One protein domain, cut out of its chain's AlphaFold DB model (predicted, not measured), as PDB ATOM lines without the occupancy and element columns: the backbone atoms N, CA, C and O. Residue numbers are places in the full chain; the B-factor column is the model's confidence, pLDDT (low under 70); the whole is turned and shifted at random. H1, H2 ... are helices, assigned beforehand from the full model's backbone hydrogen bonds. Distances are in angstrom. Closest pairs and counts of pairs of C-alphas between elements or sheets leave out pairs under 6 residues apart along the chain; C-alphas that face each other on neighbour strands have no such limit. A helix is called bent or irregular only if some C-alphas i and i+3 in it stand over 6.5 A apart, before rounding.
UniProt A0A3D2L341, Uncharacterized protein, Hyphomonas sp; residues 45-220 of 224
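AT A GLANCE: This is residues 45 to 220 of the 224 residues of an uncharacterized protein of Hyphomonas sp (UniProt A0A3D2L341). A long helix bundle has H1 in its middle, with H2, H3 and H4 packed on it and H5 folded back along H4. The 176 printed residues, class all helix, include six named helices, H1 to H6 in order. The whole is compact, with a radius of gyration of the C-alphas of 17.9 A, spanning 62 by 32 by 23 A.

IN THESE COORDINATES: Find C-alpha 45 at (218.781, 222.481, 259.993); H1 runs 40.1 A to residue 72. H2 is residues 76 to 90, H3 96 to 118. H4, 125 to 165, and H5, 168 to 208, each assigned as one helix by hydrogen bonds, are bent: C-alphas 133 and 136, between arms H4a and H4b, and 186 and 189, between H5a and H5b, are 6.9 A apart. H4b is irregular: C-alphas 146 and 149 are 6.8 A apart. H6, 216 to 220, ends at (199.675, 229.392, 237.914).

HOW THE PARTS SIT: H1 touches H4b, closest at the C-alphas of Met 62 and Gly 141, 4.5 A. Every O i to N i+4 pair is within hydrogen-bond range except in H4b, 23 of 26, and H6, 0 of 1, with 1 of 2 O i to N i+3 pairs.

THE WHOLE: The printed part has no cut; pLDDT is under 70 at residues 45 to 48 and 216 to 220.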
ATOM      1  N   THR A  45     219.694 223.613 259.809       60.34
ATOM      2  CA  THR A  45     218.781 222.481 259.993       60.34
ATOM      3  C   THR A  45     217.373 222.846 259.537       60.34
ATOM      4  O   THR A  45     216.784 222.080 258.788       60.34
ATOM      5  N   GLU A  46     216.877 224.033 259.891       66.19
ATOM      6  CA  GLU A  46     215.560 224.518 259.460       66.19
ATOM      7  C   GLU A  46     215.504 224.726 257.942       66.19
ATOM      8  O   GLU A  46     214.593 224.220 257.304       66.19
ATOM      9  N   ALA A  47     216.516 225.346 257.327       60.94
ATOM     10  CA  ALA A  47     216.530 225.551 255.874       60.94
ATOM     11  C   ALA A  47     216.634 224.234 255.067       60.94
ATOM     12  O   ALA A  47     216.043 224.113 253.993       60.94
ATOM     13  N   VAL A  48     217.373 223.235 255.575       63.97
ATOM     14  CA  VAL A  48     217.418 221.874 255.001       63.97
ATOM     15  C   VAL A  48     216.048 221.216 255.114       63.97
ATOM     16  O   VAL A  48     215.535 220.690 254.127       63.97
ATOM     17  N   THR A  49     215.478 221.224 256.319       70.44
ATOM     18  CA  THR A  49     214.178 220.615 256.601       70.44
ATOM     19  C   THR A  49     213.091 221.259 255.751       70.44
ATOM     20  O   THR A  49     212.312 220.529 255.148       70.44
ATOM     21  N   ASP A  50     213.103 222.580 255.596       75.12
ATOM     22  CA  ASP A  50     212.155 223.317 254.763       75.12
ATOM     23  C   ASP A  50     212.270 222.936 253.281       75.12
ATOM     24  O   ASP A  50     211.250 222.718 252.628       75.12
ATOM     25  N   PHE A  51     213.490 222.806 252.736       82.19
ATOM     26  CA  PHE A  51     213.676 222.376 251.345       82.19
ATOM     27  C   PHE A  51     213.131 220.962 251.112       82.19
ATOM     28  O   PHE A  51     212.341 220.756 250.191       82.19
ATOM     29  N   TYR A  52     213.541 219.988 251.933       83.56
ATOM     30  CA  TYR A  52     213.102 218.602 251.761       83.56
ATOM     31  C   TYR A  52     211.611 218.422 252.062       83.56
ATOM     32  O   TYR A  52     210.971 217.612 251.398       83.56
ATOM     33  N   ALA A  53     211.044 219.193 252.996       86.31
ATOM     34  CA  ALA A  53     209.612 219.184 253.281       86.31
ATOM     35  C   ALA A  53     208.800 219.733 252.102       86.31
ATOM     36  O   ALA A  53     207.890 219.056 251.630       86.31
ATOM     37  N   ILE A  54     209.165 220.905 251.568       87.38
ATOM     38  CA  ILE A  54     208.481 221.480 250.399       87.38
ATOM     39  C   ILE A  54     208.650 220.576 249.179       87.38
ATOM     40  O   ILE A  54     207.681 220.339 248.463       87.38
ATOM     41  N   PHE A  55     209.846 220.018 248.958       90.88
ATOM     42  CA  PHE A  55     210.068 219.046 247.888       90.88
ATOM     43  C   PHE A  55     209.179 217.813 248.049       90.88
ATOM     44  O   PHE A  55     208.568 217.373 247.078       90.88
ATOM     45  N   LEU A  56     209.080 217.265 249.262       92.56
ATOM     46  CA  LEU A  56     208.233 216.114 249.539       92.56
ATOM     47  C   LEU A  56     206.760 216.422 249.242       92.56
ATOM     48  O   LEU A  56     206.120 215.644 248.542       92.56
ATOM     49  N   THR A  57     206.237 217.555 249.715       92.12
ATOM     50  CA  THR A  57     204.852 217.963 249.437       92.12
ATOM     51  C   THR A  57     204.625 218.174 247.940       92.12
ATOM     52  O   THR A  57     203.694 217.598 247.384       92.12
ATOM     53  N   ALA A  58     205.523 218.904 247.264       93.44
ATOM     54  CA  ALA A  58     205.460 219.117 245.818       93.44
ATOM     55  C   ALA A  58     205.411 217.789 245.056       93.44
ATOM     56  O   ALA A  58     204.640 217.623 244.110       93.44
ATOM     57  N   ARG A  59     206.234 216.823 245.480       94.94
ATOM     58  CA  ARG A  59     206.298 215.507 244.858       94.94
ATOM     59  C   ARG A  59     205.084 214.653 245.154       94.94
ATOM     60  O   ARG A  59     204.622 214.020 244.218       94.94
ATOM     61  N   LEU A  60     204.559 214.638 246.375       96.38
ATOM     62  CA  LEU A  60     203.339 213.893 246.695       96.38
ATOM     63  C   LEU A  60     202.158 214.375 245.844       96.38
ATOM     64  O   LEU A  60     201.463 213.545 245.263       96.38
ATOM     65  N   ASP A  61     201.987 215.692 245.700       95.88
ATOM     66  CA  ASP A  61     200.920 216.261 244.874       95.88
ATOM     67  C   ASP A  61     201.157 215.982 243.387       95.88
ATOM     68  O   ASP A  61     200.308 215.418 242.700       95.88
ATOM     69  N   MET A  62     202.351 216.289 242.873       96.81
ATOM     70  CA  MET A  62     202.653 216.047 241.463       96.81
ATOM     71  C   MET A  62     202.569 214.554 241.106       96.81
ATOM     72  O   MET A  62     202.080 214.198 240.040       96.81
ATOM     73  N   ASN A  63     203.008 213.659 241.991       97.94
ATOM     74  CA  ASN A  63     202.922 212.219 241.778       97.94
ATOM     75  C   ASN A  63     201.464 211.728 241.805       97.94
ATOM     76  O   ASN A  63     201.077 210.964 240.924       97.94
ATOM     77  N   GLN A  64     200.632 212.235 242.721       98.12
ATOM     78  CA  GLN A  64     199.194 211.947 242.743       98.12
ATOM     79  C   GLN A  64     198.491 212.413 241.458       98.12
ATOM     80  O   GLN A  64     197.696 211.672 240.877       98.12
ATOM     81  N   SER A  65     198.825 213.611 240.970       98.19
ATOM     82  CA  SER A  65     198.360 214.101 239.667       98.19
ATOM     83  C   SER A  65     198.756 213.150 238.536       98.19
ATOM     84  O   SER A  65     197.908 212.722 237.752       98.19
ATOM     85  N   GLN A  66     200.031 212.752 238.481       98.44
ATOM     86  CA  GLN A  66     200.538 211.847 237.453       98.44
ATOM     87  C   GLN A  66     199.874 210.464 237.512       98.44
ATOM     88  O   GLN A  66     199.630 209.887 236.457       98.44
ATOM     89  N   ILE A  67     199.524 209.946 238.698       98.69
ATOM     90  CA  ILE A  67     198.750 208.698 238.841       98.69
ATOM     91  C   ILE A  67     197.382 208.849 238.177       98.69
ATOM     92  O   ILE A  67     196.973 207.992 237.393       98.69
ATOM     93  N   HIS A  68     196.671 209.937 238.469       98.50
ATOM     94  CA  HIS A  68     195.358 210.192 237.888       98.50
ATOM     95  C   HIS A  68     195.437 210.397 236.368       98.50
ATOM     96  O   HIS A  68     194.686 209.764 235.633       98.50
ATOM     97  N   LEU A  69     196.393 211.183 235.869       98.31
ATOM     98  CA  LEU A  69     196.602 211.358 234.427       98.31
ATOM     99  C   LEU A  69     197.004 210.048 233.739       98.31
ATOM    100  O   LEU A  69     196.492 209.727 232.669       98.31
ATOM    101  N   ALA A  70     197.878 209.249 234.352       98.44
ATOM    102  CA  ALA A  70     198.255 207.948 233.815       98.44
ATOM    103  C   ALA A  70     197.058 206.986 233.765       98.44
ATOM    104  O   ALA A  70     196.920 206.259 232.785       98.44
ATOM    105  N   ASN A  71     196.166 207.009 234.763       98.38
ATOM    106  CA  ASN A  71     194.903 206.270 234.707       98.38
ATOM    107  C   ASN A  71     193.989 206.795 233.593       98.38
ATOM    108  O   ASN A  71     193.466 205.991 232.825       98.38
ATOM    109  N   ALA A  72     193.862 208.119 233.452       97.94
ATOM    110  CA  ALA A  72     193.064 208.741 232.399       97.94
ATOM    111  C   ALA A  72     193.492 208.260 231.004       97.94
ATOM    112  O   ALA A  72     192.657 207.849 230.204       97.94
ATOM    113  N   PHE A  73     194.800 208.225 230.743       97.69
ATOM    114  CA  PHE A  73     195.366 207.793 229.463       97.69
ATOM    115  C   PHE A  73     195.716 206.292 229.395       97.69
ATOM    116  O   PHE A  73     196.424 205.858 228.481       97.69
ATOM    117  N   GLU A  74     195.234 205.486 230.345       97.31
ATOM    118  CA  GLU A  74     195.419 204.027 230.403       97.31
ATOM    119  C   GLU A  74     196.895 203.559 230.387       97.31
ATOM    120  O   GLU A  74     197.245 202.486 229.883       97.31
ATOM    121  N   LEU A  75     197.795 204.353 230.967       97.81
ATOM    122  CA  LEU A  75     199.234 204.102 231.070       97.81
ATOM    123  C   LEU A  75     199.568 203.215 232.283       97.81
ATOM    124  O   LEU A  75     200.248 203.636 233.218       97.81
ATOM    125  N   LYS A  76     199.110 201.956 232.262       97.06
ATOM    126  CA  LYS A  76     199.169 201.024 233.413       97.06
ATOM    127  C   LYS A  76     200.561 200.828 234.024       97.06
ATOM    128  O   LYS A  76     200.678 200.699 235.238       97.06
ATOM    129  N   GLU A  77     201.612 200.796 233.204       97.31
ATOM    130  CA  GLU A  77     202.990 200.691 233.704       97.31
ATOM    131  C   GLU A  77     203.383 201.927 234.524       97.31
ATOM    132  O   GLU A  77     203.957 201.791 235.601       97.31
ATOM    133  N   GLN A  78     203.009 203.122 234.055       98.06
ATOM    134  CA  GLN A  78     203.294 204.363 234.770       98.06
ATOM    135  C   GLN A  78     202.495 204.455 236.064       98.06
ATOM    136  O   GLN A  78     203.062 204.838 237.080       98.06
ATOM    137  N   VAL A  79     201.227 204.028 236.062       98.38
ATOM    138  CA  VAL A  79     200.414 203.946 237.289       98.38
ATOM    139  C   VAL A  79     201.137 203.123 238.356       98.38
ATOM    140  O   VAL A  79     201.360 203.623 239.453       98.38
ATOM    141  N   ALA A  80     201.598 201.915 238.024       98.31
ATOM    142  CA  ALA A  80     202.275 201.047 238.990       98.31
ATOM    143  C   ALA A  80     203.583 201.653 239.536       98.31
ATOM    144  O   ALA A  80     203.867 201.551 240.731       98.31
ATOM    145  N   LEU A  81     204.384 202.291 238.673       98.19
ATOM    146  CA  LEU A  81     205.623 202.952 239.092       98.19
ATOM    147  C   LEU A  81     205.346 204.156 240.001       98.19
ATOM    148  O   LEU A  81     206.027 204.336 241.010       98.19
ATOM    149  N   LEU A  82     204.340 204.962 239.660       98.38
ATOM    150  CA  LEU A  82     203.967 206.147 240.424       98.38
ATOM    151  C   LEU A  82     203.304 205.780 241.757       98.38
ATOM    152  O   LEU A  82     203.577 206.434 242.755       98.38
ATOM    153  N   GLU A  83     202.489 204.728 241.829       98.00
ATOM    154  CA  GLU A  83     201.919 204.243 243.095       98.00
ATOM    155  C   GLU A  83     203.005 203.746 244.057       98.00
ATOM    156  O   GLU A  83     202.983 204.068 245.249       98.00
ATOM    157  N   ALA A  84     203.996 203.010 243.541       97.75
ATOM    158  CA  ALA A  84     205.149 202.588 244.332       97.75
ATOM    159  C   ALA A  84     205.949 203.794 244.850       97.75
ATOM    160  O   ALA A  84     206.357 203.822 246.013       97.75
ATOM    161  N   GLU A  85     206.128 204.815 244.012       97.19
ATOM    162  CA  GLU A  85     206.774 206.063 244.410       97.19
ATOM    163  C   GLU A  85     205.947 206.848 245.434       97.19
ATOM    164  O   GLU A  85     206.517 207.364 246.391       97.19
ATOM    165  N   GLN A  86     204.619 206.900 245.298       96.56
ATOM    166  CA  GLN A  86     203.732 207.560 246.262       96.56
ATOM    167  C   GLN A  86     203.910 206.954 247.655       96.56
ATOM    168  O   GLN A  86     204.059 207.682 248.637       96.56
ATOM    169  N   ALA A  87     203.934 205.619 247.732       94.56
ATOM    170  CA  ALA A  87     204.148 204.896 248.978       94.56
ATOM    171  C   ALA A  87     205.532 205.194 249.575       94.56
ATOM    172  O   ALA A  87     205.630 205.486 250.764       94.56
ATOM    173  N   ARG A  88     206.584 205.196 248.743       95.00
ATOM    174  CA  ARG A  88     207.951 205.525 249.173       95.00
ATOM    175  C   ARG A  88     208.060 206.962 249.691       95.00
ATOM    176  O   ARG A  88     208.660 207.197 250.735       95.00
ATOM    177  N   LEU A  89     207.483 207.931 248.979       92.94
ATOM    178  CA  LEU A  89     207.476 209.339 249.385       92.94
ATOM    179  C   LEU A  89     206.735 209.528 250.716       92.94
ATOM    180  O   LEU A  89     207.202 210.281 251.567       92.94
ATOM    181  N   ALA A  90     205.630 208.811 250.937       90.06
ATOM    182  CA  ALA A  90     204.850 208.894 252.172       90.06
ATOM    183  C   ALA A  90     205.626 208.465 253.437       90.06
ATOM    184  O   ALA A  90     205.242 208.850 254.541       90.06
ATOM    185  N   GLU A  91     206.738 207.731 253.304       90.38
ATOM    186  CA  GLU A  91     207.644 207.429 254.424       90.38
ATOM    187  C   GLU A  91     208.401 208.673 254.935       90.38
ATOM    188  O   GLU A  91     208.938 208.668 256.044       90.38
ATOM    189  N   GLY A  92     208.447 209.752 254.143       80.31
ATOM    190  CA  GLY A  92     208.890 211.091 254.543       80.31
ATOM    191  C   GLY A  92     210.403 211.309 254.645       80.31
ATOM    192  O   GLY A  92     210.851 212.453 254.723       80.31
ATOM    193  N   ASN A  93     211.209 210.250 254.605       81.25
ATOM    194  CA  ASN A  93     212.666 210.349 254.681       81.25
ATOM    195  C   ASN A  93     213.277 210.401 253.277       81.25
ATOM    196  O   ASN A  93     213.301 209.396 252.569       81.25
ATOM    197  N   LEU A  94     213.802 211.567 252.884       84.12
ATOM    198  CA  LEU A  94     214.426 211.766 251.575       84.12
ATOM    199  C   LEU A  94     215.923 212.047 251.683       84.12
ATOM    200  O   LEU A  94     216.366 212.942 252.404       84.12
ATOM    201  N   THR A  95     216.704 211.320 250.892       83.88
ATOM    202  CA  THR A  95     218.100 211.635 250.585       83.88
ATOM    203  C   THR A  95     218.204 212.427 249.278       83.88
ATOM    204  O   THR A  95     217.254 212.549 248.506       83.88
ATOM    205  N   ALA A  96     219.389 212.958 248.971       80.88
ATOM    206  CA  ALA A  96     219.633 213.590 247.673       80.88
ATOM    207  C   ALA A  96     219.529 212.616 246.481       80.88
ATOM    208  O   ALA A  96     219.188 213.046 245.378       80.88
ATOM    209  N   SER A  97     219.800 211.319 246.684       85.00
ATOM    210  CA  SER A  97     219.567 210.312 245.639       85.00
ATOM    211  C   SER A  97     218.074 210.125 245.404       85.00
ATOM    212  O   SER A  97     217.640 210.181 244.261       85.00
ATOM    213  N   ASP A  98     217.289 210.027 246.480       89.38
ATOM    214  CA  ASP A  98     215.833 209.880 246.393       89.38
ATOM    215  C   ASP A  98     215.180 211.046 245.645       89.38
ATOM    216  O   ASP A  98     214.289 210.845 244.827       89.38
ATOM    217  N   VAL A  99     215.657 212.273 245.882       88.94
ATOM    218  CA  VAL A  99     215.208 213.464 245.144       88.94
ATOM    219  C   VAL A  99     215.468 213.316 243.647       88.94
ATOM    220  O   VAL A  99     214.575 213.549 242.832       88.94
ATOM    221  N   LYS A 100     216.689 212.921 243.271       88.81
ATOM    222  CA  LYS A 100     217.062 212.722 241.868       88.81
ATOM    223  C   LYS A 100     216.197 211.641 241.218       88.81
ATOM    224  O   LYS A 100     215.684 211.867 240.125       88.81
ATOM    225  N   ASP A 101     216.057 210.494 241.870       91.31
ATOM    226  CA  ASP A 101     215.340 209.346 241.318       91.31
ATOM    227  C   ASP A 101     213.841 209.665 241.170       91.31
ATOM    228  O   ASP A 101     213.256 209.399 240.117       91.31
ATOM    229  N   SER A 102     213.257 210.371 242.148       93.94
ATOM    230  CA  SER A 102     211.874 210.862 242.092       93.94
ATOM    231  C   SER A 102     211.637 211.833 240.932       93.94
ATOM    232  O   SER A 102     210.648 211.717 240.206       93.94
ATOM    233  N   VAL A 103     212.562 212.774 240.708       93.00
ATOM    234  CA  VAL A 103     212.498 213.716 239.578       93.00
ATOM    235  C   VAL A 103     212.592 212.986 238.240       93.00
ATOM    236  O   VAL A 103     211.852 213.300 237.310       93.00
ATOM    237  N   GLN A 104     213.485 212.000 238.124       93.06
ATOM    238  CA  GLN A 104     213.634 211.226 236.891       93.06
ATOM    239  C   GLN A 104     212.387 210.404 236.571       93.06
ATOM    240  O   GLN A 104     211.981 210.358 235.410       93.06
ATOM    241  N   LEU A 105     211.779 209.775 237.579       96.06
ATOM    242  CA  LEU A 105     210.515 209.066 237.405       96.06
ATOM    243  C   LEU A 105     209.400 210.028 236.984       96.06
ATOM    244  O   LEU A 105     208.705 209.754 236.008       96.06
ATOM    245  N   SER A 106     209.280 211.174 237.658       96.31
ATOM    246  CA  SER A 106     208.270 212.181 237.327       96.31
ATOM    247  C   SER A 106     208.422 212.683 235.888       96.31
ATOM    248  O   SER A 106     207.441 212.706 235.153       96.31
ATOM    249  N   ASN A 107     209.643 212.989 235.432       95.06
ATOM    250  CA  ASN A 107     209.874 213.407 234.046       95.06
ATOM    251  C   ASN A 107     209.447 212.332 233.035       95.06
ATOM    252  O   ASN A 107     208.762 212.651 232.071       95.06
ATOM    253  N   LYS A 108     209.787 211.057 233.276       95.75
ATOM    254  CA  LYS A 108     209.385 209.945 232.396       95.75
ATOM    255  C   LYS A 108     207.869 209.748 232.348       95.75
ATOM    256  O   LYS A 108     207.320 209.484 231.283       95.75
ATOM    257  N   ALA A 109     207.198 209.870 233.492       97.50
ATOM    258  CA  ALA A 109     205.745 209.789 233.552       97.50
ATOM    259  C   ALA A 109     205.094 210.942 232.774       97.50
ATOM    260  O   ALA A 109     204.199 210.693 231.969       97.50
ATOM    261  N   SER A 110     205.584 212.176 232.948       97.06
ATOM    262  CA  SER A 110     205.126 213.333 232.170       97.06
ATOM    263  C   SER A 110     205.358 213.147 230.675       97.06
ATOM    264  O   SER A 110     204.433 213.370 229.914       97.06
ATOM    265  N   GLU A 111     206.526 212.664 230.244       96.19
ATOM    266  CA  GLU A 111     206.793 212.376 228.825       96.19
ATOM    267  C   GLU A 111     205.778 211.381 228.233       96.19
ATOM    268  O   GLU A 111     205.288 211.583 227.122       96.19
ATOM    269  N   ALA A 112     205.418 210.330 228.977       97.19
ATOM    270  CA  ALA A 112     204.430 209.348 228.533       97.19
ATOM    271  C   ALA A 112     203.001 209.922 228.470       97.19
ATOM    272  O   ALA A 112     202.253 209.608 227.542       97.19
ATOM    273  N   ILE A 113     202.622 210.757 229.442       97.62
ATOM    274  CA  ILE A 113     201.326 211.456 229.466       97.62
ATOM    275  C   ILE A 113     201.250 212.465 228.313       97.62
ATOM    276  O   ILE A 113     200.281 212.469 227.554       97.62
ATOM    277  N   ASP A 114     202.290 213.279 228.150       96.12
ATOM    278  CA  ASP A 114     202.384 214.311 227.122       96.12
ATOM    279  C   ASP A 114     202.285 213.699 225.721       96.12
ATOM    280  O   ASP A 114     201.576 214.237 224.870       96.12
ATOM    281  N   ALA A 115     202.925 212.547 225.495       96.81
ATOM    282  CA  ALA A 115     202.821 211.817 224.236       96.81
ATOM    283  C   ALA A 115     201.365 211.452 223.903       96.81
ATOM    284  O   ALA A 115     200.914 211.703 222.789       96.81
ATOM    285  N   ARG A 116     200.590 210.947 224.875       97.06
ATOM    286  CA  ARG A 116     199.171 210.605 224.662       97.06
ATOM    287  C   ARG A 116     198.318 211.831 224.343       97.06
ATOM    288  O   ARG A 116     197.457 211.760 223.469       97.06
ATOM    289  N   ILE A 117     198.577 212.954 225.014       95.12
ATOM    290  CA  ILE A 117     197.895 214.221 224.725       95.12
ATOM    291  C   ILE A 117     198.218 214.694 223.301       95.12
ATOM    292  O   ILE A 117     197.317 215.058 222.551       95.12
ATOM    293  N   GLN A 118     199.493 214.664 222.908       93.88
ATOM    294  CA  GLN A 118     199.952 215.114 221.589       93.88
ATOM    295  C   GLN A 118     199.480 214.214 220.444       93.88
ATOM    296  O   GLN A 118     199.231 214.703 219.344       93.88
ATOM    297  N   GLU A 119     199.323 212.916 220.701       94.94
ATOM    298  CA  GLU A 119     198.708 211.961 219.774       94.94
ATOM    299  C   GLU A 119     197.196 212.192 219.600       94.94
ATOM    300  O   GLU A 119     196.580 211.567 218.736       94.94
ATOM    301  N   GLY A 120     196.594 213.099 220.380       89.81
ATOM    302  CA  GLY A 120     195.171 213.417 220.313       89.81
ATOM    303  C   GLY A 120     194.293 212.326 220.919       89.81
ATOM    304  O   GLY A 120     193.186 212.101 220.436       89.81
ATOM    305  N   ALA A 121     194.785 211.614 221.941       89.88
ATOM    306  CA  ALA A 121     194.001 210.584 222.608       89.88
ATOM    307  C   ALA A 121     192.716 211.181 223.203       89.88
ATOM    308  O   ALA A 121     192.765 212.127 223.992       89.88
ATOM    309  N   GLU A 122     191.568 210.606 222.854       92.00
ATOM    310  CA  GLU A 122     190.292 210.932 223.487       92.00
ATOM    311  C   GLU A 122     190.140 210.153 224.795       92.00
ATOM    312  O   GLU A 122     190.430 208.955 224.864       92.00
ATOM    313  N   LEU A 123     189.672 210.832 225.842       94.06
ATOM    314  CA  LEU A 123     189.393 210.204 227.127       94.06
ATOM    315  C   LEU A 123     187.991 209.589 227.150       94.06
ATOM    316  O   LEU A 123     187.001 210.246 226.819       94.06
ATOM    317  N   SER A 124     187.910 208.347 227.633       94.62
ATOM    318  CA  SER A 124     186.644 207.716 228.020       94.62
ATOM    319  C   SER A 124     185.962 208.498 229.149       94.62
ATOM    320  O   SER A 124     186.595 209.321 229.806       94.62
ATOM    321  N   GLU A 125     184.686 208.228 229.434       93.38
ATOM    322  CA  GLU A 125     183.987 208.870 230.564       93.38
ATOM    323  C   GLU A 125     184.721 208.652 231.899       93.38
ATOM    324  O   GLU A 125     184.888 209.584 232.681       93.38
ATOM    325  N   GLU A 126     185.218 207.435 232.138       94.50
ATOM    326  CA  GLU A 126     186.047 207.121 233.307       94.50
ATOM    327  C   GLU A 126     187.391 207.869 233.257       94.50
ATOM    328  O   GLU A 126     187.827 208.448 234.254       94.50
ATOM    329  N   GLY A 127     188.020 207.938 232.080       96.06
ATOM    330  CA  GLY A 127     189.265 208.677 231.889       96.06
ATOM    331  C   GLY A 127     189.117 210.175 232.164       96.06
ATOM    332  O   GLY A 127     189.980 210.773 232.803       96.06
ATOM    333  N   GLN A 128     187.995 210.779 231.768       95.06
ATOM    334  CA  GLN A 128     187.679 212.180 232.060       95.06
ATOM    335  C   GLN A 128     187.543 212.428 233.565       95.06
ATOM    336  O   GLN A 128     188.014 213.449 234.065       95.06
ATOM    337  N   GLN A 129     186.954 211.489 234.314       94.75
ATOM    338  CA  GLN A 129     186.872 211.602 235.772       94.75
ATOM    339  C   GLN A 129     188.262 211.607 236.410       94.75
ATOM    340  O   GLN A 129     188.542 212.470 237.244       94.75
ATOM    341  N   TYR A 130     189.145 210.693 235.997       97.38
ATOM    342  CA  TYR A 130     190.527 210.693 236.472       97.38
ATOM    343  C   TYR A 130     191.267 211.971 236.082       97.38
ATOM    344  O   TYR A 130     191.957 212.557 236.912       97.38
ATOM    345  N   PHE A 131     191.079 212.458 234.859       96.38
ATOM    346  CA  PHE A 131     191.687 213.706 234.415       96.38
ATOM    347  C   PHE A 131     191.285 214.885 235.308       96.38
ATOM    348  O   PHE A 131     192.149 215.617 235.782       96.38
ATOM    349  N   ILE A 132     189.991 215.032 235.606       93.69
ATOM    350  CA  ILE A 132     189.484 216.088 236.494       93.69
ATOM    351  C   ILE A 132     190.057 215.935 237.910       93.69
ATOM    352  O   ILE A 132     190.449 216.927 238.525       93.69
ATOM    353  N   GLN A 133     190.157 214.703 238.423       94.81
ATOM    354  CA  GLN A 133     190.761 214.425 239.733       94.81
ATOM    355  C   GLN A 133     192.247 214.799 239.796       94.81
ATOM    356  O   GLN A 133     192.737 215.124 240.874       94.81
ATOM    357  N   ALA A 134     192.959 214.791 238.666       96.56
ATOM    358  CA  ALA A 134     194.365 215.173 238.624       96.56
ATOM    359  C   ALA A 134     194.589 216.680 238.827       96.56
ATOM    360  O   ALA A 134     195.622 217.072 239.368       96.56
ATOM    361  N   LEU A 135     193.649 217.530 238.393       93.81
ATOM    362  CA  LEU A 135     193.892 218.970 238.235       93.81
ATOM    363  C   LEU A 135     194.262 219.693 239.541       93.81
ATOM    364  O   LEU A 135     195.253 220.420 239.519       93.81
ATOM    365  N   PRO A 136     193.578 219.485 240.685       91.44
ATOM    366  CA  PRO A 136     193.951 220.163 241.930       91.44
ATOM    367  C   PRO A 136     195.376 219.818 242.385       91.44
ATOM    368  O   PRO A 136     196.146 220.689 242.790       91.44
ATOM    369  N   TYR A 137     195.761 218.548 242.247       94.69
ATOM    370  CA  TYR A 137     197.108 218.087 242.575       94.69
ATOM    371  C   TYR A 137     198.151 218.610 241.586       94.69
ATOM    372  O   TYR A 137     199.272 218.934 241.976       94.69
ATOM    373  N   LEU A 138     197.789 218.729 240.305       94.19
ATOM    374  CA  LEU A 138     198.655 219.300 239.281       94.19
ATOM    375  C   LEU A 138     198.956 220.775 239.573       94.19
ATOM    376  O   LEU A 138     200.112 221.188 239.482       94.19
ATOM    377  N   VAL A 139     197.932 221.548 239.948       91.25
ATOM    378  CA  VAL A 139     198.050 222.960 240.342       91.25
ATOM    379  C   VAL A 139     198.960 223.095 241.562       91.25
ATOM    380  O   VAL A 139     199.985 223.775 241.487       91.25
ATOM    381  N   SER A 140     198.645 222.382 242.648       89.94
ATOM    382  CA  SER A 140     199.422 222.428 243.895       89.94
ATOM    383  C   SER A 140     200.876 221.982 243.696       89.94
ATOM    384  O   SER A 140     201.816 222.706 244.033       89.94
ATOM    385  N   GLY A 141     201.085 220.830 243.051       92.94
ATOM    386  CA  GLY A 141     202.419 220.299 242.777       92.94
ATOM    387  C   GLY A 141     203.252 221.217 241.880       92.94
ATOM    388  O   GLY A 141     204.459 221.360 242.098       92.94
ATOM    389  N   THR A 142     202.625 221.887 240.907       92.19
ATOM    390  CA  THR A 142     203.305 222.864 240.041       92.19
ATOM    391  C   THR A 142     203.743 224.091 240.828       92.19
ATOM    392  O   THR A 142     204.919 224.449 240.747       92.19
ATOM    393  N   LEU A 143     202.844 224.685 241.624       89.00
ATOM    394  CA  LEU A 143     203.131 225.852 242.468       89.00
ATOM    395  C   LEU A 143     204.287 225.591 243.439       89.00
ATOM    396  O   LEU A 143     205.232 226.375 243.527       89.00
ATOM    397  N   LEU A 144     204.268 224.450 244.123       89.94
ATOM    398  CA  LEU A 144     205.343 224.100 245.048       89.94
ATOM    399  C   LEU A 144     206.665 223.834 244.312       89.94
ATOM    400  O   LEU A 144     207.735 224.191 244.806       89.94
ATOM    401  N   THR A 145     206.611 223.261 243.105       91.12
ATOM    402  CA  THR A 145     207.807 222.997 242.291       91.12
ATOM    403  C   THR A 145     208.500 224.283 241.840       91.12
ATOM    404  O   THR A 145     209.730 224.358 241.886       91.12
ATOM    405  N   ILE A 146     207.750 225.317 241.445       86.75
ATOM    406  CA  ILE A 146     208.332 226.617 241.063       86.75
ATOM    407  C   ILE A 146     208.891 227.404 242.254       86.75
ATOM    408  O   ILE A 146     209.761 228.254 242.059       86.75
ATOM    409  N   GLU A 147     208.484 227.093 243.489       84.06
ATOM    410  CA  GLU A 147     209.096 227.658 244.699       84.06
ATOM    411  C   GLU A 147     210.441 227.014 245.075       84.06
ATOM    412  O   GLU A 147     211.257 227.644 245.762       84.06
ATOM    413  N   LEU A 148     210.710 225.782 244.622       85.06
ATOM    414  CA  LEU A 148     211.909 225.024 245.007       85.06
ATOM    415  C   LEU A 148     213.233 225.774 244.793       85.06
ATOM    416  O   LEU A 148     214.078 225.698 245.687       85.06
ATOM    417  N   PRO A 149     213.458 226.524 243.693       82.06
ATOM    418  CA  PRO A 149     214.686 227.299 243.516       82.06
ATOM    419  C   PRO A 149     214.938 228.310 244.637       82.06
ATOM    420  O   PRO A 149     216.062 228.408 245.130       82.06
ATOM    421  N   ASN A 150     213.900 229.023 245.083       78.62
ATOM    422  CA  ASN A 150     214.026 230.039 246.134       78.62
ATOM    423  C   ASN A 150     214.401 229.396 247.478       78.62
ATOM    424  O   ASN A 150     215.247 229.907 248.223       78.62
ATOM    425  N   ARG A 151     213.815 228.228 247.766       77.56
ATOM    426  CA  ARG A 151     214.106 227.439 248.972       77.56
ATOM    427  C   ARG A 151     215.503 226.817 248.917       77.56
ATOM    428  O   ARG A 151     216.252 226.902 249.889       77.56
ATOM    429  N   ALA A 152     215.901 226.283 247.762       76.00
ATOM    430  CA  ALA A 152     217.231 225.722 247.540       76.00
ATOM    431  C   ALA A 152     218.339 226.781 247.669       76.00
ATOM    432  O   ALA A 152     219.375 226.519 248.281       76.00
ATOM    433  N   GLN A 153     218.117 227.991 247.146       75.12
ATOM    434  CA  GLN A 153     219.066 229.099 247.277       75.12
ATOM    435  C   GLN A 153     219.251 229.502 248.747       75.12
ATOM    436  O   GLN A 153     220.384 229.617 249.219       75.12
ATOM    437  N   SER A 154     218.147 229.622 249.492       76.56
ATOM    438  CA  SER A 154     218.167 229.926 250.929       76.56
ATOM    439  C   SER A 154     218.953 228.876 251.725       76.56
ATOM    440  O   SER A 154     219.776 229.226 252.574       76.56
ATOM    441  N   TYR A 155     218.775 227.594 251.387       75.19
ATOM    442  CA  TYR A 155     219.539 226.481 251.951       75.19
ATOM    443  C   TYR A 155     221.046 226.584 251.661       75.19
ATOM    444  O   TYR A 155     221.864 226.501 252.583       75.19
ATOM    445  N   VAL A 156     221.437 226.803 250.400       75.44
ATOM    446  CA  VAL A 156     222.855 226.911 250.010       75.44
ATOM    447  C   VAL A 156     223.537 228.098 250.690       75.44
ATOM    448  O   VAL A 156     224.670 227.973 251.162       75.44
ATOM    449  N   ASP A 157     222.863 229.244 250.775       79.56
ATOM    450  CA  ASP A 157     223.426 230.426 251.426       79.56
ATOM    451  C   ASP A 157     223.580 230.228 252.935       79.56
ATOM    452  O   ASP A 157     224.574 230.675 253.513       79.56
ATOM    453  N   GLN A 158     222.662 229.495 253.566       73.75
ATOM    454  CA  GLN A 158     222.782 229.131 254.973       73.75
ATOM    455  C   GLN A 158     223.939 228.144 255.210       73.75
ATOM    456  O   GLN A 158     224.750 228.372 256.107       73.75
ATOM    457  N   LEU A 159     224.127 227.137 254.346       77.06
ATOM    458  CA  LEU A 159     225.299 226.248 254.410       77.06
ATOM    459  C   LEU A 159     226.625 227.007 254.279       77.06
ATOM    460  O   LEU A 159     227.593 226.691 254.973       77.06
ATOM    461  N   ARG A 160     226.686 228.009 253.393       78.81
ATOM    462  CA  ARG A 160     227.876 228.859 253.234       78.81
ATOM    463  C   ARG A 160     228.158 229.679 254.489       78.81
ATOM    464  O   ARG A 160     229.324 229.789 254.863       78.81
ATOM    465  N   ARG A 161     227.124 230.229 255.135       81.94
ATOM    466  CA  ARG A 161     227.259 230.949 256.413       81.94
ATOM    467  C   ARG A 161     227.783 230.028 257.511       81.94
ATOM    468  O   ARG A 161     228.794 230.343 258.132       81.94
ATOM    469  N   ASP A 162     227.188 228.851 257.674       78.31
ATOM    470  CA  ASP A 162     227.619 227.883 258.687       78.31
ATOM    471  C   ASP A 162     229.052 227.392 258.453       78.31
ATOM    472  O   ASP A 162     229.811 227.202 259.404       78.31
ATOM    473  N   ALA A 163     229.469 227.246 257.190       80.56
ATOM    474  CA  ALA A 163     230.840 226.875 256.851       80.56
ATOM    475  C   ALA A 163     231.872 227.899 257.354       80.56
ATOM    476  O   ALA A 163     233.002 227.516 257.664       80.56
ATOM    477  N   GLN A 164     231.512 229.185 257.447       83.06
ATOM    478  CA  GLN A 164     232.418 230.239 257.914       83.06
ATOM    479  C   GLN A 164     232.682 230.142 259.422       83.06
ATOM    480  O   GLN A 164     233.812 230.376 259.851       83.06
ATOM    481  N   SER A 165     231.683 229.738 260.211       81.06
ATOM    482  CA  SER A 165     231.776 229.596 261.673       81.06
ATOM    483  C   SER A 165     232.098 228.174 262.157       81.06
ATOM    484  O   SER A 165     232.322 227.967 263.348       81.06
ATOM    485  N   ALA A 166     232.115 227.186 261.260       82.62
ATOM    486  CA  ALA A 166     232.288 225.772 261.584       82.62
ATOM    487  C   ALA A 166     233.743 225.360 261.888       82.62
ATOM    488  O   ALA A 166     234.706 225.834 261.272       82.62
ATOM    489  N   ASN A 167     233.903 224.375 262.778       88.19
ATOM    490  CA  ASN A 167     235.176 223.674 262.971       88.19
ATOM    491  C   ASN A 167     235.491 222.723 261.793       88.19
ATOM    492  O   ASN A 167     234.654 222.481 260.925       88.19
ATOM    493  N   TYR A 168     236.703 222.159 261.749       83.00
ATOM    494  CA  TYR A 168     237.151 221.316 260.628       83.00
ATOM    495  C   TYR A 168     236.250 220.101 260.344       83.00
ATOM    496  O   TYR A 168     235.989 219.796 259.181       83.00
ATOM    497  N   MET A 169     235.735 219.429 261.376       84.19
ATOM    498  CA  MET A 169     234.835 218.279 261.213       84.19
ATOM    499  C   MET A 169     233.462 218.711 260.677       84.19
ATOM    500  O   MET A 169     232.919 218.082 259.770       84.19
ATOM    501  N   GLN A 170     232.918 219.812 261.193       83.69
ATOM    502  CA  GLN A 170     231.660 220.391 260.716       83.69
ATOM    503  C   GLN A 170     231.778 220.874 259.264       83.69
ATOM    504  O   GLN A 170     230.888 220.616 258.459       83.69
ATOM    505  N   LYS A 171     232.910 221.487 258.886       82.38
ATOM    506  CA  LYS A 171     233.202 221.870 257.495       82.38
ATOM    507  C   LYS A 171     233.183 220.670 256.547       82.38
ATOM    508  O   LYS A 171     232.653 220.791 255.445       82.38
ATOM    509  N   ALA A 172     233.699 219.514 256.971       84.19
ATOM    510  CA  ALA A 172     233.638 218.290 256.172       84.19
ATOM    511  C   ALA A 172     232.189 217.809 255.956       84.19
ATOM    512  O   ALA A 172     231.816 217.473 254.834       84.19
ATOM    513  N   GLN A 173     231.346 217.843 256.995       81.50
ATOM    514  CA  GLN A 173     229.922 217.500 256.867       81.50
ATOM    515  C   GLN A 173     229.161 218.492 255.974       81.50
ATOM    516  O   GLN A 173     228.347 218.081 255.149       81.50
ATOM    517  N   ILE A 174     229.451 219.789 256.095       81.44
ATOM    518  CA  ILE A 174     228.864 220.833 255.245       81.44
ATOM    519  C   ILE A 174     229.278 220.638 253.781       81.44
ATOM    520  O   ILE A 174     228.441 220.772 252.893       81.44
ATOM    521  N   ALA A 175     230.528 220.256 253.511       80.81
ATOM    522  CA  ALA A 175     230.989 219.962 252.154       80.81
ATOM    523  C   ALA A 175     230.241 218.775 251.517       80.81
ATOM    524  O   ALA A 175     229.898 218.838 250.337       80.81
ATOM    525  N   ILE A 176     229.937 217.725 252.292       80.75
ATOM    526  CA  ILE A 176     229.114 216.595 251.825       80.75
ATOM    527  C   ILE A 176     227.699 217.079 251.484       80.75
ATOM    528  O   ILE A 176     227.231 216.856 250.370       80.75
ATOM    529  N   LYS A 177     227.057 217.834 252.385       76.81
ATOM    530  CA  LYS A 177     225.718 218.404 252.156       76.81
ATOM    531  C   LYS A 177     225.662 219.350 250.952       76.81
ATOM    532  O   LYS A 177     224.677 219.344 250.219       76.81
ATOM    533  N   LEU A 178     226.718 220.135 250.719       77.00
ATOM    534  CA  LEU A 178     226.849 220.992 249.535       77.00
ATOM    535  C   LEU A 178     226.958 220.174 248.246       77.00
ATOM    536  O   LEU A 178     226.362 220.552 247.241       77.00
ATOM    537  N   LYS A 179     227.699 219.061 248.262       82.12
ATOM    538  CA  LYS A 179     227.803 218.156 247.109       82.12
ATOM    539  C   LYS A 179     226.446 217.531 246.777       82.12
ATOM    540  O   LYS A 179     226.036 217.552 245.618       82.12
ATOM    541  N   ASP A 180     225.751 217.030 247.789       78.69
ATOM    542  CA  ASP A 180     224.417 216.445 247.653       78.69
ATOM    543  C   ASP A 180     223.402 217.488 247.155       78.69
ATOM    544  O   ASP A 180     222.665 217.248 246.197       78.69
ATOM    545  N   GLY A 181     223.441 218.697 247.723       74.00
ATOM    546  CA  GLY A 181     222.640 219.834 247.273       74.00
ATOM    547  C   GLY A 181     222.942 220.250 245.829       74.00
ATOM    548  O   GLY A 181     222.018 220.528 245.072       74.00
ATOM    549  N   ALA A 182     224.209 220.231 245.404       77.81
ATOM    550  CA  ALA A 182     224.593 220.529 244.022       77.81
ATOM    551  C   ALA A 182     224.053 219.485 243.032       77.81
ATOM    552  O   ALA A 182     223.632 219.835 241.928       77.81
ATOM    553  N   GLN A 183     224.025 218.210 243.428       78.00
ATOM    554  CA  GLN A 183     223.436 217.147 242.616       78.00
ATOM    555  C   GLN A 183     221.927 217.353 242.425       78.00
ATOM    556  O   GLN A 183     221.437 217.226 241.301       78.00
ATOM    557  N   VAL A 184     221.209 217.708 243.493       78.31
ATOM    558  CA  VAL A 184     219.782 218.055 243.427       78.31
ATOM    559  C   VAL A 184     219.566 219.286 242.546       78.31
ATOM    560  O   VAL A 184     218.774 219.239 241.603       78.31
ATOM    561  N   ALA A 185     220.329 220.355 242.780       78.00
ATOM    562  CA  ALA A 185     220.236 221.606 242.033       78.00
ATOM    563  C   ALA A 185     220.466 221.424 240.523       78.00
ATOM    564  O   ALA A 185     219.850 222.124 239.728       78.00
ATOM    565  N   HIS A 186     221.297 220.464 240.107       80.12
ATOM    566  CA  HIS A 186     221.513 220.172 238.687       80.12
ATOM    567  C   HIS A 186     220.261 219.604 237.989       80.12
ATOM    568  O   HIS A 186     220.054 219.860 236.804       80.12
ATOM    569  N   GLN A 187     219.410 218.858 238.700       79.62
ATOM    570  CA  GLN A 187     218.191 218.263 238.130       79.62
ATOM    571  C   GLN A 187     217.005 219.242 238.110       79.62
ATOM    572  O   GLN A 187     216.134 219.139 237.244       79.62
ATOM    573  N   MET A 188     216.980 220.210 239.035       82.06
ATOM    574  CA  MET A 188     215.847 221.128 239.219       82.06
ATOM    575  C   MET A 188     215.460 221.928 237.963       82.06
ATOM    576  O   MET A 188     214.270 221.964 237.658       82.06
ATOM    577  N   PRO A 189     216.382 222.517 237.169       84.75
ATOM    578  CA  PRO A 189     215.990 223.289 235.988       84.75
ATOM    579  C   PRO A 189     215.227 222.466 234.949       84.75
ATOM    580  O   PRO A 189     214.283 222.967 234.338       84.75
ATOM    581  N   SER A 190     215.624 221.203 234.745       84.81
ATOM    582  CA  SER A 190     214.894 220.303 233.850       84.81
ATOM    583  C   SER A 190     213.522 219.984 234.421       84.81
ATOM    584  O   SER A 190     212.540 220.065 233.695       84.81
ATOM    585  N   TYR A 191     213.454 219.666 235.714       87.00
ATOM    586  CA  TYR A 191     212.208 219.311 236.382       87.00
ATOM    587  C   TYR A 191     211.172 220.439 236.334       87.00
ATOM    588  O   TYR A 191     210.025 220.210 235.962       87.00
ATOM    589  N   ILE A 192     211.592 221.671 236.628       89.62
ATOM    590  CA  ILE A 192     210.729 222.859 236.586       89.62
ATOM    591  C   ILE A 192     210.225 223.105 235.167       89.62
ATOM    592  O   ILE A 192     209.037 223.347 234.969       89.62
ATOM    593  N   ARG A 193     211.104 222.997 234.161       88.81
ATOM    594  CA  ARG A 193     210.709 223.161 232.759       88.81
ATOM    595  C   ARG A 193     209.703 222.096 232.331       88.81
ATOM    596  O   ARG A 193     208.698 222.444 231.722       88.81
ATOM    597  N   THR A 194     209.964 220.826 232.638       90.06
ATOM    598  CA  THR A 194     209.044 219.725 232.322       90.06
ATOM    599  C   THR A 194     207.705 219.931 233.016       90.06
ATOM    600  O   THR A 194     206.673 219.834 232.364       90.06
ATOM    601  N   THR A 195     207.719 220.319 234.291       91.88
ATOM    602  CA  THR A 195     206.509 220.622 235.062       91.88
ATOM    603  C   THR A 195     205.704 221.751 234.419       91.88
ATOM    604  O   THR A 195     204.515 221.588 234.175       91.88
ATOM    605  N   ALA A 196     206.347 222.864 234.052       90.38
ATOM    606  CA  ALA A 196     205.680 223.990 233.398       90.38
ATOM    607  C   ALA A 196     205.087 223.619 232.026       90.38
ATOM    608  O   ALA A 196     203.984 224.049 231.685       90.38
ATOM    609  N   THR A 197     205.813 222.825 231.233       91.00
ATOM    610  CA  THR A 197     205.346 222.337 229.927       91.00
ATOM    611  C   THR A 197     204.159 221.392 230.084       91.00
ATOM    612  O   THR A 197     203.125 221.620 229.458       91.00
ATOM    613  N   ASN A 198     204.285 220.379 230.944       93.19
ATOM    614  CA  ASN A 198     203.234 219.407 231.231       93.19
ATOM    615  C   ASN A 198     201.978 220.108 231.763       93.19
ATOM    616  O   ASN A 198     200.880 219.857 231.279       93.19
ATOM    617  N   TYR A 199     202.149 221.072 232.670       93.25
ATOM    618  CA  TYR A 199     201.064 221.901 233.179       93.25
ATOM    619  C   TYR A 199     200.297 222.612 232.056       93.25
ATOM    620  O   TYR A 199     199.080 222.470 231.938       93.25
ATOM    621  N   LYS A 200     201.013 223.341 231.186       92.81
ATOM    622  CA  LYS A 200     200.419 224.054 230.041       92.81
ATOM    623  C   LYS A 200     199.700 223.091 229.092       92.81
ATOM    624  O   LYS A 200     198.609 223.409 228.621       92.81
ATOM    625  N   LEU A 201     200.289 221.924 228.838       93.94
ATOM    626  CA  LEU A 201     199.733 220.916 227.941       93.94
ATOM    627  C   LEU A 201     198.448 220.287 228.502       93.94
ATOM    628  O   LEU A 201     197.443 220.232 227.795       93.94
ATOM    629  N   VAL A 202     198.453 219.872 229.772       94.50
ATOM    630  CA  VAL A 202     197.282 219.286 230.440       94.50
ATOM    631  C   VAL A 202     196.154 220.315 230.542       94.50
ATOM    632  O   VAL A 202     195.026 220.016 230.161       94.50
ATOM    633  N   MET A 203     196.437 221.552 230.967       92.94
ATOM    634  CA  MET A 203     195.412 222.607 231.008       92.94
ATOM    635  C   MET A 203     194.832 222.905 229.619       92.94
ATOM    636  O   MET A 203     193.622 223.091 229.484       92.94
ATOM    637  N   GLY A 204     195.677 222.917 228.583       92.50
ATOM    638  CA  GLY A 204     195.248 223.063 227.192       92.50
ATOM    639  C   GLY A 204     194.298 221.946 226.765       92.50
ATOM    640  O   GLY A 204     193.195 222.230 226.307       92.50
ATOM    641  N   TYR A 205     194.671 220.689 227.019       94.06
ATOM    642  CA  TYR A 205     193.827 219.534 226.717       94.06
ATOM    643  C   TYR A 205     192.460 219.622 227.406       94.06
ATOM    644  O   TYR A 205     191.429 219.456 226.752       94.06
ATOM    645  N   GLY A 206     192.442 219.932 228.708       92.00
ATOM    646  CA  GLY A 206     191.201 220.081 229.467       92.00
ATOM    647  C   GLY A 206     190.303 221.176 228.889       92.00
ATOM    648  O   GLY A 206     189.096 220.978 228.756       92.00
ATOM    649  N   LYS A 207     190.891 222.303 228.471       90.12
ATOM    650  CA  LYS A 207     190.159 223.422 227.865       90.12
ATOM    651  C   LYS A 207     189.560 223.039 226.514       90.12
ATOM    652  O   LYS A 207     188.383 223.308 226.280       90.12
ATOM    653  N   ASP A 208     190.349 222.401 225.656       90.94
ATOM    654  CA  ASP A 208     189.924 222.003 224.310       90.94
ATOM    655  C   ASP A 208     188.783 220.972 224.353       90.94
ATOM    656  O   ASP A 208     187.914 220.966 223.483       90.94
ATOM    657  N   HIS A 209     188.722 220.175 225.421       89.25
ATOM    658  CA  HIS A 209     187.677 219.176 225.658       89.25
ATOM    659  C   HIS A 209     186.583 219.649 226.633       89.25
ATOM    660  O   HIS A 209     185.781 218.841 227.095       89.25
ATOM    661  N   SER A 210     186.514 220.954 226.933       88.06
ATOM    662  CA  SER A 210     185.491 221.564 227.806       88.06
ATOM    663  C   SER A 210     185.382 220.929 229.203       88.06
ATOM    664  O   SER A 210     184.301 220.874 229.792       88.06
ATOM    665  N   MET A 211     186.500 220.448 229.743       86.88
ATOM    666  CA  MET A 211     186.566 219.892 231.092       86.88
ATOM    667  C   MET A 211     186.538 221.016 232.137       86.88
ATOM    668  O   MET A 211     187.061 222.104 231.883       86.88
ATOM    669  N   PRO A 212     185.950 220.784 233.323       82.69
ATOM    670  CA  PRO A 212     185.954 221.772 234.393       82.69
ATOM    671  C   PRO A 212     187.387 221.987 234.898       82.69
ATOM    672  O   PRO A 212     187.959 221.113 235.548       82.69
ATOM    673  N   ILE A 213     187.965 223.152 234.595       77.44
ATOM    674  CA  ILE A 213     189.286 223.560 235.086       77.44
ATOM    675  C   ILE A 213     189.104 224.376 236.377       77.44
ATOM    676  O   ILE A 213     188.304 225.315 236.375       77.44
ATOM    677  N   PRO A 214     189.823 224.052 237.467       72.50
ATOM    678  CA  PRO A 214     189.845 224.859 238.686       72.50
ATOM    679  C   PRO A 214     190.258 226.322 238.423       72.50
ATOM    680  O   PRO A 214     191.139 226.577 237.605       72.50
ATOM    681  N   GLU A 215     189.638 227.299 239.098       70.12
ATOM    682  CA  GLU A 215     189.935 228.732 238.879       70.12
ATOM    683  C   GLU A 215     191.395 229.089 239.218       70.12
ATOM    684  O   GLU A 215     192.054 229.803 238.457       70.12
ATOM    685  N   ASP A 216     191.932 228.509 240.294       67.38
ATOM    686  CA  ASP A 216     193.320 228.653 240.756       67.38
ATOM    687  C   ASP A 216     194.358 228.141 239.742       67.38
ATOM    688  O   ASP A 216     195.515 228.565 239.759       67.38
ATOM    689  N   ALA A 217     193.948 227.304 238.785       61.94
ATOM    690  CA  ALA A 217     194.817 226.851 237.708       61.94
ATOM    691  C   ALA A 217     195.218 227.987 236.740       61.94
ATOM    692  O   ALA A 217     196.298 227.968 236.131       61.94
ATOM    693  N   THR A 218     194.369 229.003 236.573       60.16
ATOM    694  CA  THR A 218     194.685 230.122 235.670       60.16
ATOM    695  C   THR A 218     195.761 231.050 236.235       60.16
ATOM    696  O   THR A 218     196.578 231.562 235.467       60.16
ATOM    697  N   ASP A 219     195.846 231.170 237.560       65.56
ATOM    698  CA  ASP A 219     196.851 231.989 238.241       65.56
ATOM    699  C   ASP A 219     198.262 231.404 238.088       65.56
ATOM    700  O   ASP A 219     199.225 232.137 237.836       65.56
ATOM    701  N   VAL A 220     198.388 230.072 238.129       66.56
ATOM    702  CA  VAL A 220     199.675 229.392 237.914       66.56
ATOM    703  C   VAL A 220     200.233 229.694 236.524       66.56
ATOM    704  O   VAL A 220     201.421 229.986 236.403       66.56
TER     705      VAL A 220